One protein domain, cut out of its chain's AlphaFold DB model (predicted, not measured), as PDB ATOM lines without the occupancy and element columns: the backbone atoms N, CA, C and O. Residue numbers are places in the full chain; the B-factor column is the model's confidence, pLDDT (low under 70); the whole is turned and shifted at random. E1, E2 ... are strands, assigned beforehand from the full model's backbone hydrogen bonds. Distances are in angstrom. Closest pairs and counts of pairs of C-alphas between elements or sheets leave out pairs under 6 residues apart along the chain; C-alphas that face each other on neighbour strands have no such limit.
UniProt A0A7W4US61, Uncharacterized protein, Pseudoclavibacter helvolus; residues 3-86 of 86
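This is residues 3 to 86 of the 86 residues of an uncharacterized protein of Pseudoclavibacter helvolus (UniProt A0A7W4US61). One antiparallel sheet of eight strands folds back on itself into a small, nearly closed barrel, in which the leaf of E1, E2 and E3 faces the leaf of E8, E7, E6 and E5, their strands crossed. The long, bent strand E4 is the hinge between the leaves, the edge strands E1 and E5 come together at the seam, and residues 45 to 56 make a wide loop from E4 to E5. The printed part has 84 residues with eight named strands, E1 to E8 along the chain, and no named helix; the sheet's order is E1, E2, E3, E4, E8, E7, E6, E5. The class is all strand, and the whole is compact, with a radius of gyration of the C-alphas of 12.6 A and spans of 39 by 27 by 23 A.

E1, residues 3 to 9, begins with C-alpha 3 at (196.211, 205.454, 213.579) and is 17.8 A long. E2, residues 12 to 19, is 22.7 A long, and E3, residues 22 to 28, is 19.8 A long. E4, residues 34 to 44, is the longest strand at 27.4 A, and its C-alpha 44 is at (185.556, 215.323, 202.028). E5 is residues 57 to 62, 13.7 A; E6 is residues 66 to 70, 13.2 A; E7 is residues 75 to 78, 10.1 A. E8, residues 81 to 85, is 12.7 A long and ends with C-alpha 85 at (180.991, 213.391, 209.871).

E1 to E4 form a meander, each strand the antiparallel neighbour of the one before, and E5 to E8 form a second. In the hairpin of E1 and E2, N 7 and O 14 are 3.0 A apart, within hydrogen-bond range. In the hairpin of E2 and E3, N 15 and O 26 are 3.0 A apart. E4 bends by 58 degrees at residue 37 and its pairing is staggered. It pairs with E3 over residues 34 to 41, with N 23 and O 40 at 2.8 A, and with E8 over residues 42 to 44, with N 84 and O 43 at 2.8 A. Beyond E8, N 83 and O 76 of E7 are 2.8 A apart, N 68 of E6 and O 77 are 2.8 A apart, and N 60 of E5 and O 67 are 2.8 A apart. Between the edge strands E1 and E5 the closest C-alphas, those of Gly 5 and Gly 61, are 4.0 A apart. E1 and E4 are apart, and so are E5 and E8.

The sheet is strongly twisted and curled like part of a barrel; from edge to edge the way across it turns by 168 degrees. The two C-alphas farthest apart, those of Asp 32 and Ser 49, are 39.5 A apart. The link from E4 to E5, 12 residues, is long, and the other links are tight. The printed part has no cut. Its mean pLDDT is 90.3, and residue 73 is under 70.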
ATOM      1  N   LEU A   3     196.304 204.556 212.422       94.31
ATOM      2  CA  LEU A   3     196.211 205.454 213.579       94.31
ATOM      3  C   LEU A   3     196.505 206.900 213.142       94.31
ATOM      4  O   LEU A   3     197.627 207.207 212.742       94.31
ATOM      5  N   VAL A   4     195.504 207.779 213.208       94.50
ATOM      6  CA  VAL A   4     195.596 209.195 212.792       94.50
ATOM      7  C   VAL A   4     195.591 210.172 213.964       94.50
ATOM      8  O   VAL A   4     195.967 211.333 213.809       94.50
ATOM      9  N   GLY A   5     195.207 209.725 215.154       94.19
ATOM     10  CA  GLY A   5     195.255 210.553 216.346       94.19
ATOM     11  C   GLY A   5     195.324 209.712 217.604       94.19
ATOM     12  O   GLY A   5     194.726 208.646 217.685       94.19
ATOM     13  N   ARG A   6     196.055 210.212 218.591       94.56
ATOM     14  CA  ARG A   6     196.042 209.704 219.956       94.56
ATOM     15  C   ARG A   6     195.909 210.889 220.900       94.56
ATOM     16  O   ARG A   6     196.530 211.926 220.655       94.56
ATOM     17  N   ASN A   7     195.093 210.734 221.930       92.31
ATOM     18  CA  ASN A   7     194.912 211.732 222.975       92.31
ATOM     19  C   ASN A   7     194.765 211.031 224.326       92.31
ATOM     20  O   ASN A   7     194.207 209.940 224.404       92.31
ATOM     21  N   GLU A   8     195.286 211.653 225.372       92.31
ATOM     22  CA  GLU A   8     195.159 211.189 226.745       92.31
ATOM     23  C   GLU A   8     194.816 212.396 227.609       92.31
ATOM     24  O   GLU A   8     195.550 213.386 227.644       92.31
ATOM     25  N   ASP A   9     193.683 212.314 228.291       86.62
ATOM     26  CA  ASP A   9     193.225 213.346 229.206       86.62
ATOM     27  C   ASP A   9     192.669 212.720 230.493       86.62
ATOM     28  O   ASP A   9     192.775 211.516 230.734       86.62
ATOM     29  N   SER A  10     192.082 213.541 231.365       86.19
ATOM     30  CA  SER A  10     191.512 213.063 232.630       86.19
ATOM     31  C   SER A  10     190.342 212.082 232.465       86.19
ATOM     32  O   SER A  10     189.932 211.467 233.447       86.19
ATOM     33  N   SER A  11     189.778 211.970 231.262       83.88
ATOM     34  CA  SER A  11     188.676 211.072 230.907       83.88
ATOM     35  C   SER A  11     189.172 209.717 230.400       83.88
ATOM     36  O   SER A  11     188.402 208.757 230.413       83.88
ATOM     37  N   GLY A  12     190.442 209.617 229.997       90.75
ATOM     38  CA  GLY A  12     191.086 208.365 229.617       90.75
ATOM     39  C   GLY A  12     191.971 208.484 228.382       90.75
ATOM     40  O   GLY A  12     192.405 209.567 227.985       90.75
ATOM     41  N   PHE A  13     192.239 207.331 227.780       94.81
ATOM     42  CA  PHE A  13     193.008 207.193 226.553       94.81
ATOM     43  C   PHE A  13     192.073 207.107 225.353       94.81
ATOM     44  O   PHE A  13     191.082 206.374 225.383       94.81
ATOM     45  N   TYR A  14     192.419 207.809 224.282       94.00
ATOM     46  CA  TYR A  14     191.677 207.833 223.033       94.00
ATOM     47  C   TYR A  14     192.595 207.523 221.860       94.00
ATOM     48  O   TYR A  14     193.697 208.067 221.742       94.00
ATOM     49  N   GLU A  15     192.101 206.693 220.946       95.38
ATOM     50  CA  GLU A  15     192.718 206.494 219.641       95.38
ATOM     51  C   GLU A  15     191.724 206.772 218.531       95.38
ATOM     52  O   GLU A  15     190.592 206.299 218.553       95.38
ATOM     53  N   ILE A  16     192.179 207.510 217.529       94.31
ATOM     54  CA  ILE A  16     191.431 207.796 216.321       94.31
ATOM     55  C   ILE A  16     192.118 207.079 215.179       94.31
ATOM     56  O   ILE A  16     193.271 207.363 214.847       94.31
ATOM     57  N   HIS A  17     191.393 206.163 214.560       94.94
ATOM     58  CA  HIS A  17     191.851 205.404 213.415       94.94
ATOM     59  C   HIS A  17     191.047 205.771 212.181       94.94
ATOM     60  O   HIS A  17     189.846 205.999 212.248       94.94
ATOM     61  N   GLN A  18     191.710 205.790 211.034       93.69
ATOM     62  CA  GLN A  18     191.064 205.940 209.744       93.69
ATOM     63  C   GLN A  18     191.125 204.621 208.971       93.69
ATOM     64  O   GLN A  18     192.192 204.025 208.788       93.69
ATOM     65  N   GLU A  19     189.979 204.167 208.478       94.75
ATOM     66  CA  GLU A  19     189.860 203.014 207.593       94.75
ATOM     67  C   GLU A  19     189.045 203.380 206.353       94.75
ATOM     68  O   GLU A  19     187.817 203.408 206.359       94.75
ATOM     69  N   GLY A  20     189.745 203.704 205.263       92.81
ATOM     70  CA  GLY A  20     189.105 204.237 204.064       92.81
ATOM     71  C   GLY A  20     188.391 205.555 204.373       92.81
ATOM     72  O   GLY A  20     189.036 206.542 204.736       92.81
ATOM     73  N   ALA A  21     187.067 205.552 204.221       92.88
ATOM     74  CA  ALA A  21     186.196 206.673 204.558       92.88
ATOM     75  C   ALA A  21     185.616 206.587 205.980       92.88
ATOM     76  O   ALA A  21     184.795 207.415 206.328       92.88
ATOM     77  N   ALA A  22     186.014 205.626 206.812       95.06
ATOM     78  CA  ALA A  22     185.572 205.560 208.202       95.06
ATOM     79  C   ALA A  22     186.600 206.209 209.138       95.06
ATOM     80  O   ALA A  22     187.800 205.945 209.024       95.06
ATOM     81  N   LEU A  23     186.116 207.012 210.081       94.00
ATOM     82  CA  LEU A  23     186.832 207.445 211.273       94.00
ATOM     83  C   LEU A  23     186.312 206.630 212.455       94.00
ATOM     84  O   LEU A  23     185.117 206.647 212.742       94.00
ATOM     85  N   ILE A  24     187.200 205.894 213.108       95.31
ATOM     86  CA  ILE A  24     186.875 205.000 214.213       95.31
ATOM     87  C   ILE A  24     187.567 205.532 215.459       95.31
ATOM     88  O   ILE A  24     188.795 205.629 215.501       95.31
ATOM     89  N   THR A  25     186.778 205.869 216.468       93.31
ATOM     90  CA  THR A  25     187.272 206.339 217.758       93.31
ATOM     91  C   THR A  25     187.216 205.196 218.753       93.31
ATOM     92  O   THR A  25     186.167 204.581 218.935       93.31
ATOM     93  N   TYR A  26     188.325 204.947 219.433       95.12
ATOM     94  CA  TYR A  26     188.433 204.036 220.561       95.12
ATOM     95  C   TYR A  26     188.672 204.826 221.840       95.12
ATOM     96  O   TYR A  26     189.299 205.886 221.814       95.12
ATOM     97  N   THR A  27     188.200 204.291 222.960       95.50
ATOM     98  CA  THR A  27     188.435 204.845 224.292       95.50
ATOM     99  C   THR A  27     188.761 203.736 225.284       95.50
ATOM    100  O   THR A  27     188.314 202.601 225.113       95.50
ATOM    101  N   GLY A  28     189.533 204.046 226.318       95.31
ATOM    102  CA  GLY A  28     189.900 203.088 227.352       95.31
ATOM    103  C   GLY A  28     190.603 203.742 228.535       95.31
ATOM    104  O   GLY A  28     190.937 204.926 228.519       95.31
ATOM    105  N   SER A  29     190.843 202.949 229.572       93.44
ATOM    106  CA  SER A  29     191.661 203.312 230.741       93.44
ATOM    107  C   SER A  29     193.161 203.387 230.410       93.44
ATOM    108  O   SER A  29     193.924 204.030 231.126       93.44
ATOM    109  N   SER A  30     193.588 202.693 229.353       91.31
ATOM    110  CA  SER A  30     194.970 202.573 228.891       91.31
ATOM    111  C   SER A  30     195.005 202.179 227.410       91.31
ATOM    112  O   SER A  30     193.975 201.828 226.833       91.31
ATOM    113  N   SER A  31     196.194 202.185 226.800       88.00
ATOM    114  CA  SER A  31     196.388 201.757 225.408       88.00
ATOM    115  C   SER A  31     196.080 200.280 225.157       88.00
ATOM    116  O   SER A  31     195.835 199.902 224.015       88.00
ATOM    117  N   ASP A  32     196.102 199.450 226.202       90.62
ATOM    118  CA  ASP A  32     195.900 198.002 226.091       90.62
ATOM    119  C   ASP A  32     194.436 197.596 226.352       90.62
ATOM    120  O   ASP A  32     194.043 196.466 226.069       90.62
ATOM    121  N   GLU A  33     193.614 198.518 226.863       93.31
ATOM    122  CA  GLU A  33     192.212 198.292 227.246       93.31
ATOM    123  C   GLU A  33     191.252 199.164 226.420       93.31
ATOM    124  O   GLU A  33     190.305 199.757 226.940       93.31
ATOM    125  N   LEU A  34     191.517 199.277 225.117       95.25
ATOM    126  CA  LEU A  34     190.710 200.079 224.201       95.25
ATOM    127  C   LEU A  34     189.463 199.337 223.718       95.25
ATOM    128  O   LEU A  34     189.520 198.186 223.289       95.25
ATOM    129  N   GLN A  35     188.340 200.050 223.717       96.31
ATOM    130  CA  GLN A  35     187.073 199.624 223.129       96.31
ATOM    131  C   GLN A  35     186.575 200.663 222.126       96.31
ATOM    132  O   GLN A  35     186.822 201.859 222.279       96.31
ATOM    133  N   GLU A  36     185.884 200.203 221.084       96.19
ATOM    134  CA  GLU A  36     185.293 201.084 220.078       96.19
ATOM    135  C   GLU A  36     184.212 201.960 220.725       96.19
ATOM    136  O   GLU A  36     183.296 201.462 221.379       96.19
ATOM    137  N   LEU A  37     184.346 203.272 220.556       93.44
ATOM    138  CA  LEU A  37     183.400 204.273 221.036       93.44
ATOM    139  C   LEU A  37     182.425 204.683 219.931       93.44
ATOM    140  O   LEU A  37     181.225 204.790 220.176       93.44
ATOM    141  N   ALA A  38     182.944 204.955 218.731       92.44
ATOM    142  CA  ALA A  38     182.154 205.450 217.612       92.44
ATOM    143  C   ALA A  38     182.806 205.138 216.262       92.44
ATOM    144  O   ALA A  38     184.031 205.105 216.143       92.44
ATOM    145  N   VAL A  39     181.964 205.004 215.236       95.12
ATOM    146  CA  VAL A  39     182.357 204.947 213.825       95.12
ATOM    147  C   VAL A  39     181.591 206.034 213.085       95.12
ATOM    148  O   VAL A  39     180.365 206.064 213.142       95.12
ATOM    149  N   GLN A  40     182.308 206.910 212.387       94.56
ATOM    150  CA  GLN A  40     181.740 208.012 211.612       94.56
ATOM    151  C   GLN A  40     182.240 207.941 210.173       94.56
ATOM    152  O   GLN A  40     183.420 207.686 209.931       94.56
ATOM    153  N   GLN A  41     181.361 208.161 209.200       95.62
ATOM    154  CA  GLN A  41     181.767 208.234 207.800       95.62
ATOM    155  C   GLN A  41     182.267 209.641 207.468       95.62
ATOM    156  O   GLN A  41     181.603 210.638 207.732       95.62
ATOM    157  N   LEU A  42     183.446 209.696 206.864       94.38
ATOM    158  CA  LEU A  42     184.132 210.882 206.396       94.38
ATOM    159  C   LEU A  42     183.693 211.204 204.974       94.38
ATOM    160  O   LEU A  42     183.954 210.446 204.033       94.38
ATOM    161  N   ARG A  43     183.115 212.387 204.795       94.38
ATOM    162  CA  ARG A  43     182.879 212.961 203.474       94.38
ATOM    163  C   ARG A  43     183.785 214.176 203.276       94.38
ATOM    164  O   ARG A  43     183.653 215.132 204.033       94.38
ATOM    165  N   PRO A  44     184.702 214.171 202.291       92.62
ATOM    166  CA  PRO A  44     185.556 215.323 202.028       92.62
ATOM    167  C   PRO A  44     184.725 216.571 201.735       92.62
ATOM    168  O   PRO A  44     183.749 216.507 200.985       92.62
ATOM    169  N   VAL A  45     185.145 217.691 202.313       91.50
ATOM    170  CA  VAL A  45     184.542 219.006 202.102       91.50
ATOM    171  C   VAL A  45     185.431 219.810 201.162       91.50
ATOM    172  O   VAL A  45     186.658 219.795 201.293       91.50
ATOM    173  N   ASP A  46     184.819 220.526 200.220       88.56
ATOM    174  CA  ASP A  46     185.557 221.406 199.321       88.56
ATOM    175  C   ASP A  46     186.182 222.575 200.113       88.56
ATOM    176  O   ASP A  46     185.515 223.192 200.951       88.56
ATOM    177  N   PRO A  47     187.455 222.936 199.870       80.62
ATOM    178  CA  PRO A  47     188.082 224.053 200.565       80.62
ATOM    179  C   PRO A  47     187.272 225.351 200.423       80.62
ATOM    180  O   PRO A  47     187.038 225.833 199.315       80.62
ATOM    181  N   GLY A  48     186.859 225.927 201.554       77.62
ATOM    182  CA  GLY A  48     186.080 227.168 201.605       77.62
ATOM    183  C   GLY A  48     184.568 227.010 201.409       77.62
ATOM    184  O   GLY A  48     183.870 228.019 201.425       77.62
ATOM    185  N   SER A  49     184.038 225.789 201.250       82.62
ATOM    186  CA  SER A  49     182.584 225.576 201.145       82.62
ATOM    187  C   SER A  49     181.855 225.636 202.488       82.62
ATOM    188  O   SER A  49     180.637 225.802 202.512       82.62
ATOM    189  N   VAL A  50     182.580 225.505 203.602       77.94
ATOM    190  CA  VAL A  50     182.048 225.636 204.962       77.94
ATOM    191  C   VAL A  50     182.877 226.677 205.703       77.94
ATOM    192  O   VAL A  50     184.104 226.577 205.768       77.94
ATOM    193  N   GLU A  51     182.207 227.688 206.255       78.50
ATOM    194  CA  GLU A  51     182.844 228.678 207.120       78.50
ATOM    195  C   GLU A  51     183.128 228.035 208.482       78.50
ATOM    196  O   GLU A  51     182.222 227.759 209.265       78.50
ATOM    197  N   GLN A  52     184.402 227.755 208.741       79.38
ATOM    198  CA  GLN A  52     184.882 227.182 209.993       79.38
ATOM    199  C   GLN A  52     185.982 228.087 210.520       79.38
ATOM    200  O   GLN A  52     187.081 228.120 209.964       79.38
ATOM    201  N   SER A  53     185.691 228.839 211.577       85.25
ATOM    202  CA  SER A  53     186.710 229.679 212.204       85.25
ATOM    203  C   SER A  53     187.752 228.795 212.887       85.25
ATOM    204  O   SER A  53     187.413 227.881 213.639       85.25
ATOM    205  N   ASP A  54     189.033 229.081 212.640       83.56
ATOM    206  CA  ASP A  54     190.152 228.324 213.212       83.56
ATOM    207  C   ASP A  54     190.142 228.311 214.752       83.56
ATOM    208  O   ASP A  54     190.676 227.389 215.360       83.56
ATOM    209  N   ALA A  55     189.481 229.285 215.389       87.50
ATOM    210  CA  ALA A  55     189.337 229.352 216.844       87.50
ATOM    211  C   ALA A  55     188.427 228.260 217.440       87.50
ATOM    212  O   ALA A  55     188.512 228.003 218.637       87.50
ATOM    213  N   HIS A  56     187.579 227.629 216.626       90.12
ATOM    214  CA  HIS A  56     186.636 226.587 217.050       90.12
ATOM    215  C   HIS A  56     187.149 225.167 216.774       90.12
ATOM    216  O   HIS A  56     186.412 224.198 216.934       90.12
ATOM    217  N   TRP A  57     188.401 225.016 216.333       89.81
ATOM    218  CA  TRP A  57     189.011 223.702 216.154       89.81
ATOM    219  C   TRP A  57     189.726 223.255 217.420       89.81
ATOM    220  O   TRP A  57     190.659 223.908 217.884       89.81
ATOM    221  N   TYR A  58     189.343 222.082 217.913       88.81
ATOM    222  CA  TYR A  58     190.046 221.407 218.992       88.81
ATOM    223  C   TYR A  58     190.938 220.318 218.420       88.81
ATOM    224  O   TYR A  58     190.500 219.515 217.594       88.81
ATOM    225  N   GLU A  59     192.195 220.280 218.862       89.12
ATOM    226  CA  GLU A  59     193.053 219.133 218.591       89.12
ATOM    227  C   GLU A  59     192.487 217.927 219.343       89.12
ATOM    228  O   GLU A  59     192.417 217.918 220.568       89.12
ATOM    229  N   TYR A  60     192.032 216.938 218.582       86.38
ATOM    230  CA  TYR A  60     191.388 215.742 219.108       86.38
ATOM    231  C   TYR A  60     192.377 214.584 219.266       86.38
ATOM    232  O   TYR A  60     192.155 213.682 220.065       86.38
ATOM    233  N   GLY A  61     193.492 214.618 218.534       89.81
ATOM    234  CA  GLY A  61     194.621 213.723 218.755       89.81
ATOM    235  C   GLY A  61     195.732 213.894 217.726       89.81
ATOM    236  O   GLY A  61     195.518 214.409 216.623       89.81
ATOM    237  N   THR A  62     196.932 213.422 218.071       89.62
ATOM    238  CA  THR A  62     198.095 213.459 217.169       89.62
ATOM    239  C   THR A  62     198.834 212.125 217.116       89.62
ATOM    240  O   THR A  62     199.014 211.457 218.131       89.62
ATOM    241  N   HIS A  63     199.252 211.709 215.916       89.69
ATOM    242  CA  HIS A  63     200.123 210.539 215.722       89.69
ATOM    243  C   HIS A  63     200.765 210.524 214.324       89.69
ATOM    244  O   HIS A  63     200.284 209.856 213.415       89.69
ATOM    245  N   GLY A  64     201.781 211.361 214.079       85.75
ATOM    246  CA  GLY A  64     202.302 211.592 212.711       85.75
ATOM    247  C   GLY A  64     201.302 212.293 211.771       85.75
ATOM    248  O   GLY A  64     201.657 212.733 210.680       85.75
ATOM    249  N   HIS A  65     200.076 212.460 212.252       89.00
ATOM    250  CA  HIS A  65     198.961 213.177 211.681       89.00
ATOM    251  C   HIS A  65     198.404 214.137 212.735       89.00
ATOM    252  O   HIS A  65     198.605 213.939 213.937       89.00
ATOM    253  N   ARG A  66     197.718 215.187 212.280       87.00
ATOM    254  CA  ARG A  66     196.953 216.085 213.155       87.00
ATOM    255  C   ARG A  66     195.474 215.852 212.912       87.00
ATOM    256  O   ARG A  66     195.017 216.095 211.795       87.00
ATOM    257  N   CYS A  67     194.772 215.385 213.939       91.56
ATOM    258  CA  CYS A  67     193.333 215.188 213.932       91.56
ATOM    259  C   CYS A  67     192.679 216.247 214.822       91.56
ATOM    260  O   CYS A  67     193.047 216.398 215.986       91.56
ATOM    261  N   GLY A  68     191.705 216.973 214.284       91.00
ATOM    262  CA  GLY A  68     190.903 217.932 215.033       91.00
ATOM    263  C   GLY A  68     189.411 217.739 214.809       91.00
ATOM    264  O   GLY A  68     189.010 217.198 213.779       91.00
ATOM    265  N   ILE A  69     188.607 218.200 215.764       90.19
ATOM    266  CA  ILE A  69     187.141 218.239 215.690       90.19
ATOM    267  C   ILE A  69     186.686 219.691 215.837       90.19
ATOM    268  O   ILE A  69     187.288 220.467 216.582       90.19
ATOM    269  N   TYR A  70     185.657 220.067 215.080       91.25
ATOM    270  CA  TYR A  70     185.069 221.402 215.127       91.25
ATOM    271  C   TYR A  70     184.036 221.521 216.259       91.25
ATOM    272  O   TYR A  70     183.222 220.617 216.449       91.25
ATOM    273  N   GLU A  71     184.050 222.634 216.994       84.25
ATOM    274  CA  GLU A  71     183.055 222.950 218.027       84.25
ATOM    275  C   GLU A  71     181.633 222.936 217.446       84.25
ATOM    276  O   GLU A  71     181.358 223.585 216.437       84.25
ATOM    277  N   GLY A  72     180.713 222.219 218.096       76.25
ATOM    278  CA  GLY A  72     179.326 222.082 217.633       76.25
ATOM    279  C   GLY A  72     179.039 220.829 216.799       76.25
ATOM    280  O   GLY A  72     177.915 220.690 216.323       76.25
ATOM    281  N   ASP A  73     180.016 219.922 216.699       69.88
ATOM    282  CA  ASP A  73     179.944 218.603 216.060       69.88
ATOM    283  C   ASP A  73     179.679 218.627 214.540       69.88
ATOM    284  O   ASP A  73     179.189 219.588 213.952       69.88
ATOM    285  N   GLY A  74     180.055 217.536 213.867       88.19
ATOM    286  CA  GLY A  74     179.763 217.313 212.444       88.19
ATOM    287  C   GLY A  74     180.937 217.507 211.487       88.19
ATOM    288  O   GLY A  74     180.799 217.169 210.313       88.19
ATOM    289  N   PHE A  75     182.101 217.968 211.961       92.56
ATOM    290  CA  PHE A  75     183.302 218.057 211.129       92.56
ATOM    291  C   PHE A  75     184.570 217.579 211.830       92.56
ATOM    292  O   PHE A  75     184.808 217.880 213.001       92.56
ATOM    293  N   ALA A  76     185.424 216.905 211.063       92.50
ATOM    294  CA  ALA A  76     186.787 216.564 211.448       92.50
ATOM    295  C   ALA A  76     187.796 217.181 210.479       92.50
ATOM    296  O   ALA A  76     187.507 217.397 209.303       92.50
ATOM    297  N   ARG A  77     189.011 217.433 210.964       92.38
ATOM    298  CA  ARG A  77     190.144 217.881 210.154       92.38
ATOM    299  C   ARG A  77     191.303 216.923 210.347       92.38
ATOM    300  O   ARG A  77     191.806 216.794 211.456       92.38
ATOM    301  N   ILE A  78     191.748 216.282 209.269       92.62
ATOM    302  CA  ILE A  78     192.875 215.340 209.282       92.62
ATOM    303  C   ILE A  78     193.940 215.876 208.330       92.62
ATOM    304  O   ILE A  78     193.704 216.009 207.132       92.62
ATOM    305  N   ASN A  79     195.113 216.237 208.858       90.81
ATOM    306  CA  ASN A  79     196.224 216.830 208.090       90.81
ATOM    307  C   ASN A  79     195.826 218.060 207.251       90.81
ATOM    308  O   ASN A  79     196.352 218.277 206.162       90.81
ATOM    309  N   GLY A  80     194.885 218.862 207.756       87.88
ATOM    310  CA  GLY A  80     194.385 220.056 207.068       87.88
ATOM    311  C   GLY A  80     193.257 219.803 206.064       87.88
ATOM    312  O   GLY A  80     192.720 220.769 205.535       87.88
ATOM    313  N   ILE A  81     192.858 218.548 205.831       91.12
ATOM    314  CA  ILE A  81     191.678 218.217 205.025       91.12
ATOM    315  C   ILE A  81     190.458 218.181 205.946       91.12
ATOM    316  O   ILE A  81     190.471 217.459 206.943       91.12
ATOM    317  N   THR A  82     189.424 218.954 205.614       92.94
ATOM    318  CA  THR A  82     188.144 218.960 206.332       92.94
ATOM    319  C   THR A  82     187.218 217.870 205.791       92.94
ATOM    320  O   THR A  82     187.100 217.677 204.580       92.94
ATOM    321  N   TYR A  83     186.523 217.201 206.704       93.69
ATOM    322  CA  TYR A  83     185.520 216.183 206.429       93.69
ATOM    323  C   TYR A  83     184.235 216.483 207.196       93.69
ATOM    324  O   TYR A  83     184.304 216.882 208.356       93.69
ATOM    325  N   GLU A  84     183.087 216.248 206.569       93.50
ATOM    326  CA  GLU A  84     181.801 216.072 207.249       93.50
ATOM    327  C   GLU A  84     181.759 214.682 207.893       93.50
ATOM    328  O   GLU A  84     182.230 213.705 207.299       93.50
ATOM    329  N   LEU A  85     181.204 214.614 209.102       91.88
ATOM    330  CA  LEU A  85     180.991 213.391 209.871       91.88
ATOM    331  C   LEU A  85     179.526 212.950 209.745       91.88
ATOM    332  O   LEU A  85     178.622 213.749 209.996       91.88
ATOM    333  N   HIS A  86     179.303 211.682 209.392       88.00
ATOM    334  CA  HIS A  86     177.978 211.060 209.255       88.00
ATOM    335  C   HIS A  86     177.849 209.758 210.041       88.00
ATOM    336  O   HIS A  86     178.867 209.033 210.152       88.00
TER     337      HIS A  86